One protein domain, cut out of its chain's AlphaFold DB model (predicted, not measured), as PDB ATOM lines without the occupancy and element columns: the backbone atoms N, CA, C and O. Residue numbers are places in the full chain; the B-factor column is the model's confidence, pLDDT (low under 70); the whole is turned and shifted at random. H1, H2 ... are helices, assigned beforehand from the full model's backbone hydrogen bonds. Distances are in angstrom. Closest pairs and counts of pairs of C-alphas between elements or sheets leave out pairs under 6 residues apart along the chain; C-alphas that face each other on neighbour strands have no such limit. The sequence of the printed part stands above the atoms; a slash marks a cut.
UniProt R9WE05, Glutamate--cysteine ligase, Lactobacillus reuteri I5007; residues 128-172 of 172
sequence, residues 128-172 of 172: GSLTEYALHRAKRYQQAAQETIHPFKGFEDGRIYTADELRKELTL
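Overview. This is residues 128 to 172 of the 172 residues of the protein "Glutamate--cysteine ligase" of Lactobacillus reuteri I5007 (UniProt R9WE05). A long helix, H1, stands free at one end of a rod, and a winding link with no named element leads from it to a short helix, H2, which is set across the rod's far end. The two helices are well apart, with no shared core, and the link folds out in a loop, sticking out at residues 155 to 160, before it turns back to H2. The printed part has 45 residues with two named helices, H1 then H2, and no named strand; the class is all helix. It is extended, with a radius of gyration of the C-alphas of 15.6 A, and the C-alphas span 47 by 20 by 17 A.

Arrangement. Residues 128 to 149, of which 131 to 146 belong to H1, stand free. A long link of 16 residues, 147 to 162, follows H1; within it residues 155 to 160 stand free. H2, residues 163 to 170, comes after this link. H1 and H2 are apart, with no C-alpha of the one within 8 A of the other. In both helices every O i to N i+4 pair is within hydrogen-bond range.

Along the chain. H1 runs from Thr 131, C-alpha at (26.175, 17.509, -6.524), to Gln 146, C-alpha at (27.154, 12.088, -28.314), 22.5 A from first to last C-alpha. H2 runs from Ala 163 to Leu 170, whose C-alpha is at (28.394, -2.847, -32.994), 10.5 A from first to last C-alpha.

Size, cuts and confidence. The two C-alphas farthest apart, those of Gly 128 and Glu 165, are 46.8 A apart. The printed part has no cut and ends at Leu 172, the chain's last residue. The mean pLDDT of the printed part is 84.6, and the model's confidence is under 70 at residue 154 and residues 171 to 172.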
ATOM      1  N   GLY A 128      29.653  20.013   1.865       95.31
ATOM      2  CA  GLY A 128      28.937  18.797   2.269       95.31
ATOM      3  C   GLY A 128      28.170  18.091   1.143       95.31
ATOM      4  O   GLY A 128      27.360  17.212   1.422       95.31
ATOM      5  N   SER A 129      28.408  18.447  -0.122       96.69
ATOM      6  CA  SER A 129      27.673  17.917  -1.272       96.69
ATOM      7  C   SER A 129      28.593  17.405  -2.381       96.69
ATOM      8  O   SER A 129      29.617  18.007  -2.701       96.69
ATOM      9  N   LEU A 130      28.182  16.307  -3.023       97.00
ATOM     10  CA  LEU A 130      28.783  15.775  -4.256       97.00
ATOM     11  C   LEU A 130      28.052  16.250  -5.523       97.00
ATOM     12  O   LEU A 130      28.395  15.824  -6.624       97.00
ATOM     13  N   THR A 131      27.044  17.120  -5.397       97.62
ATOM     14  CA  THR A 131      26.175  17.509  -6.524       97.62
ATOM     15  C   THR A 131      26.960  18.146  -7.669       97.62
ATOM     16  O   THR A 131      26.748  17.794  -8.827       97.62
ATOM     17  N   GLU A 132      27.903  19.043  -7.363       97.62
ATOM     18  CA  GLU A 132      28.742  19.687  -8.383       97.62
ATOM     19  C   GLU A 132      29.559  18.651  -9.167       97.62
ATOM     20  O   GLU A 132      29.543  18.637 -10.401       97.62
ATOM     21  N   TYR A 133      30.204  17.726  -8.451       97.00
ATOM     22  CA  TYR A 133      30.957  16.631  -9.049       97.00
ATOM     23  C   TYR A 133      30.073  15.720  -9.904       97.00
ATOM     24  O   TYR A 133      30.407  15.451 -11.060       97.00
ATOM     25  N   ALA A 134      28.928  15.286  -9.375       95.62
ATOM     26  CA  ALA A 134      27.995  14.412 -10.074       95.62
ATOM     27  C   ALA A 134      27.477  15.052 -11.372       95.62
ATOM     28  O   ALA A 134      27.505  14.413 -12.424       95.62
ATOM     29  N   LEU A 135      27.087  16.332 -11.338       97.00
ATOM     30  CA  LEU A 135      26.646  17.072 -12.525       97.00
ATOM     31  C   LEU A 135      27.765  17.216 -13.559       97.00
ATOM     32  O   LEU A 135      27.518  17.084 -14.759       97.00
ATOM     33  N   HIS A 136      28.997  17.464 -13.113       96.81
ATOM     34  CA  HIS A 136      30.151  17.521 -14.003       96.81
ATOM     35  C   HIS A 136      30.413  16.164 -14.683       96.81
ATOM     36  O   HIS A 136      30.600  16.114 -15.901       96.81
ATOM     37  N   ARG A 137      30.373  15.051 -13.933       95.94
ATOM     38  CA  ARG A 137      30.511  13.694 -14.498       95.94
ATOM     39  C   ARG A 137      29.389  13.379 -15.484       95.94
ATOM     40  O   ARG A 137      29.685  12.958 -16.598       95.94
ATOM     41  N   ALA A 138      28.136  13.647 -15.118       95.12
ATOM     42  CA  ALA A 138      26.972  13.390 -15.962       95.12
ATOM     43  C   ALA A 138      27.059  14.126 -17.308       95.12
ATOM     44  O   ALA A 138      26.901  13.502 -18.356       95.12
ATOM     45  N   LYS A 139      27.395  15.424 -17.297       96.00
ATOM     46  CA  LYS A 139      27.596  16.212 -18.526       96.00
ATOM     47  C   LYS A 139      28.705  15.634 -19.397       96.00
ATOM     48  O   LYS A 139      28.509  15.462 -20.595       96.00
ATOM     49  N   ARG A 140      29.848  15.284 -18.797       94.88
ATOM     50  CA  ARG A 140      30.972  14.684 -19.526       94.88
ATOM     51  C   ARG A 140      30.588  13.350 -20.170       94.88
ATOM     52  O   ARG A 140      30.987  13.088 -21.298       94.88
ATOM     53  N   TYR A 141      29.831  12.507 -19.473       93.88
ATOM     54  CA  TYR A 141      29.376  11.228 -20.021       93.88
ATOM     55  C   TYR A 141      28.348  11.393 -21.130       93.88
ATOM     56  O   TYR A 141      28.440  10.701 -22.139       93.88
ATOM     57  N   GLN A 142      27.423  12.341 -20.982       92.31
ATOM     58  CA  GLN A 142      26.479  12.684 -22.037       92.31
ATOM     59  C   GLN A 142      27.202  13.170 -23.300       92.31
ATOM     60  O   GLN A 142      26.896  12.696 -24.390       92.31
ATOM     61  N   GLN A 143      28.183  14.065 -23.154       92.00
ATOM     62  CA  GLN A 143      28.994  14.555 -24.273       92.00
ATOM     63  C   GLN A 143      29.766  13.419 -24.948       92.00
ATOM     64  O   GLN A 143      29.657  13.246 -26.154       92.00
ATOM     65  N   ALA A 144      30.461  12.577 -24.176       88.50
ATOM     66  CA  ALA A 144      31.201  11.442 -24.732       88.50
ATOM     67  C   ALA A 144      30.292  10.454 -25.491       88.50
ATOM     68  O   ALA A 144      30.678   9.928 -26.534       88.50
ATOM     69  N   ALA A 145      29.071  10.220 -24.999       85.88
ATOM     70  CA  ALA A 145      28.090   9.392 -25.698       85.88
ATOM     71  C   ALA A 145      27.636  10.025 -27.030       85.88
ATOM     72  O   ALA A 145      27.436   9.309 -28.005       85.88
ATOM     73  N   GLN A 146      27.517  11.354 -27.093       85.50
ATOM     74  CA  GLN A 146      27.154  12.088 -28.314       85.50
ATOM     75  C   GLN A 146      28.307  12.198 -29.324       85.50
ATOM     76  O   GLN A 146      28.061  12.243 -30.525       85.50
ATOM     77  N   GLU A 147      29.554  12.223 -28.853       86.31
ATOM     78  CA  GLU A 147      30.772  12.301 -29.677       86.31
ATOM     79  C   GLU A 147      31.251  10.932 -30.194       86.31
ATOM     80  O   GLU A 147      32.275  10.842 -30.873       86.31
ATOM     81  N   THR A 148      30.535   9.851 -29.877       79.62
ATOM     82  CA  THR A 148      30.889   8.505 -30.343       79.62
ATOM     83  C   THR A 148      30.858   8.453 -31.873       79.62
ATOM     84  O   THR A 148      29.864   8.822 -32.485       79.62
ATOM     85  N   ILE A 149      31.952   7.981 -32.485       73.19
ATOM     86  CA  ILE A 149      32.157   7.971 -33.950       73.19
ATOM     87  C   ILE A 149      31.086   7.128 -34.661       73.19
ATOM     88  O   ILE A 149      30.614   7.489 -35.738       73.19
ATOM     89  N   HIS A 150      30.669   6.035 -34.022       72.81
ATOM     90  CA  HIS A 150      29.645   5.118 -34.508       72.81
ATOM     91  C   HIS A 150      28.525   5.018 -33.466       72.81
ATOM     92  O   HIS A 150      28.478   4.056 -32.697       72.81
ATOM     93  N   PRO A 151      27.651   6.037 -33.352       72.06
ATOM     94  CA  PRO A 151      26.536   5.953 -32.429       72.06
ATOM     95  C   PRO A 151      25.591   4.872 -32.950       72.06
ATOM     96  O   PRO A 151      25.097   4.953 -34.078       72.06
ATOM     97  N   PHE A 152      25.352   3.845 -32.139       75.94
ATOM     98  CA  PHE A 152      24.367   2.828 -32.471       75.94
ATOM     99  C   PHE A 152      22.982   3.485 -32.529       75.94
ATOM    100  O   PHE A 152      22.474   3.954 -31.513       75.94
ATOM    101  N   LYS A 153      22.393   3.546 -33.729       73.62
ATOM    102  CA  LYS A 153      21.050   4.107 -33.972       73.62
ATOM    103  C   LYS A 153      19.936   3.064 -33.898       73.62
ATOM    104  O   LYS A 153      18.764   3.392 -34.072       73.62
ATOM    105  N   GLY A 154      20.285   1.792 -33.699       68.44
ATOM    106  CA  GLY A 154      19.279   0.750 -33.539       68.44
ATOM    107  C   GLY A 154      18.438   1.015 -32.291       68.44
ATOM    108  O   GLY A 154      18.920   1.616 -31.334       68.44
ATOM    109  N   PHE A 155      17.181   0.572 -32.344       73.19
ATOM    110  CA  PHE A 155      16.064   0.868 -31.434       73.19
ATOM    111  C   PHE A 155      15.233   2.119 -31.773       73.19
ATOM    112  O   PHE A 155      14.122   2.228 -31.256       73.19
ATOM    113  N   GLU A 156      15.679   3.015 -32.666       77.19
ATOM    114  CA  GLU A 156      14.838   4.132 -33.156       77.19
ATOM    115  C   GLU A 156      13.592   3.641 -33.920       77.19
ATOM    116  O   GLU A 156      12.536   4.273 -33.880       77.19
ATOM    117  N   ASP A 157      13.701   2.490 -34.587       78.38
ATOM    118  CA  ASP A 157      12.648   1.841 -35.376       78.38
ATOM    119  C   ASP A 157      11.825   0.809 -34.578       78.38
ATOM    120  O   ASP A 157      10.949   0.144 -35.133       78.38
ATOM    121  N   GLY A 158      12.100   0.655 -33.276       78.25
ATOM    122  CA  GLY A 158      11.452  -0.335 -32.412       78.25
ATOM    123  C   GLY A 158      11.864  -1.787 -32.682       78.25
ATOM    124  O   GLY A 158      11.257  -2.703 -32.120       78.25
ATOM    125  N   ARG A 159      12.883  -2.036 -33.517       83.69
ATOM    126  CA  ARG A 159      13.383  -3.388 -33.778       83.69
ATOM    127  C   ARG A 159      14.082  -3.954 -32.542       83.69
ATOM    128  O   ARG A 159      14.957  -3.327 -31.949       83.69
ATOM    129  N   ILE A 160      13.735  -5.191 -32.196       81.50
ATOM    130  CA  ILE A 160      14.442  -5.972 -31.180       81.50
ATOM    131  C   ILE A 160      15.510  -6.798 -31.892       81.50
ATOM    132  O   ILE A 160      15.194  -7.626 -32.746       81.50
ATOM    133  N   TYR A 161      16.769  -6.558 -31.545       83.31
ATOM    134  CA  TYR A 161      17.910  -7.289 -32.083       83.31
ATOM    135  C   TYR A 161      18.200  -8.516 -31.219       83.31
ATOM    136  O   TYR A 161      18.187  -8.448 -29.989       83.31
ATOM    137  N   THR A 162      18.522  -9.637 -31.856       88.56
ATOM    138  CA  THR A 162      19.192 -10.754 -31.182       88.56
ATOM    139  C   THR A 162      20.623 -10.359 -30.799       88.56
ATOM    140  O   THR A 162      21.201  -9.427 -31.363       88.56
ATOM    141  N   ALA A 163      21.238 -11.081 -29.854       84.12
ATOM    142  CA  ALA A 163      22.607 -10.794 -29.417       84.12
ATOM    143  C   ALA A 163      23.629 -10.839 -30.570       84.12
ATOM    144  O   ALA A 163      24.558 -10.033 -30.603       84.12
ATOM    145  N   ASP A 164      23.451 -11.751 -31.530       87.06
ATOM    146  CA  ASP A 164      24.351 -11.885 -32.678       87.06
ATOM    147  C   ASP A 164      24.146 -10.783 -33.722       87.06
ATOM    148  O   ASP A 164      25.122 -10.312 -34.307       87.06
ATOM    149  N   GLU A 165      22.906 -10.332 -33.940       86.00
ATOM    150  CA  GLU A 165      22.638  -9.158 -34.779       86.00
ATOM    151  C   GLU A 165      23.234  -7.897 -34.147       86.00
ATOM    152  O   GLU A 165      23.951  -7.162 -34.819       86.00
ATOM    153  N   LEU A 166      23.029  -7.692 -32.842       84.12
ATOM    154  CA  LEU A 166      23.569  -6.539 -32.125       84.12
ATOM    155  C   LEU A 166      25.106  -6.516 -32.166       84.12
ATOM    156  O   LEU A 166      25.702  -5.471 -32.407       84.12
ATOM    157  N   ARG A 167      25.766  -7.670 -31.993       81.75
ATOM    158  CA  ARG A 167      27.232  -7.773 -32.106       81.75
ATOM    159  C   ARG A 167      27.740  -7.347 -33.476       81.75
ATOM    160  O   ARG A 167      28.735  -6.632 -33.529       81.75
ATOM    161  N   LYS A 168      27.085  -7.782 -34.557       82.00
ATOM    162  CA  LYS A 168      27.471  -7.417 -35.929       82.00
ATOM    163  C   LYS A 168      27.328  -5.919 -36.175       82.00
ATOM    164  O   LYS A 168      28.224  -5.320 -36.750       82.00
ATOM    165  N   GLU A 169      26.239  -5.324 -35.701       78.06
ATOM    166  CA  GLU A 169      25.990  -3.888 -35.858       78.06
ATOM    167  C   GLU A 169      26.935  -3.021 -35.004       78.06
ATOM    168  O   GLU A 169      27.210  -1.885 -35.365       78.06
ATOM    169  N   LEU A 170      27.452  -3.546 -33.883       73.00
ATOM    170  CA  LEU A 170      28.394  -2.847 -32.994       73.00
ATOM    171  C   LEU A 170      29.883  -3.050 -33.347       73.00
ATOM    172  O   LEU A 170      30.736  -2.447 -32.700       73.00
ATOM    173  N   THR A 171      30.220  -3.931 -34.298       63.62
ATOM    174  CA  THR A 171      31.615  -4.235 -34.705       63.62
ATOM    175  C   THR A 171      32.040  -3.582 -36.028       63.62
ATOM    176  O   THR A 171      33.151  -3.839 -36.496       63.62
ATOM    177  N   LEU A 172      31.185  -2.729 -36.601       50.19
ATOM    178  CA  LEU A 172      31.434  -1.898 -37.788       50.19
ATOM    179  C   LEU A 172      31.592  -0.423 -37.401       50.19
ATOM    180  O   LEU A 172      32.364   0.262 -38.107       50.19
TER     181      LEU A 172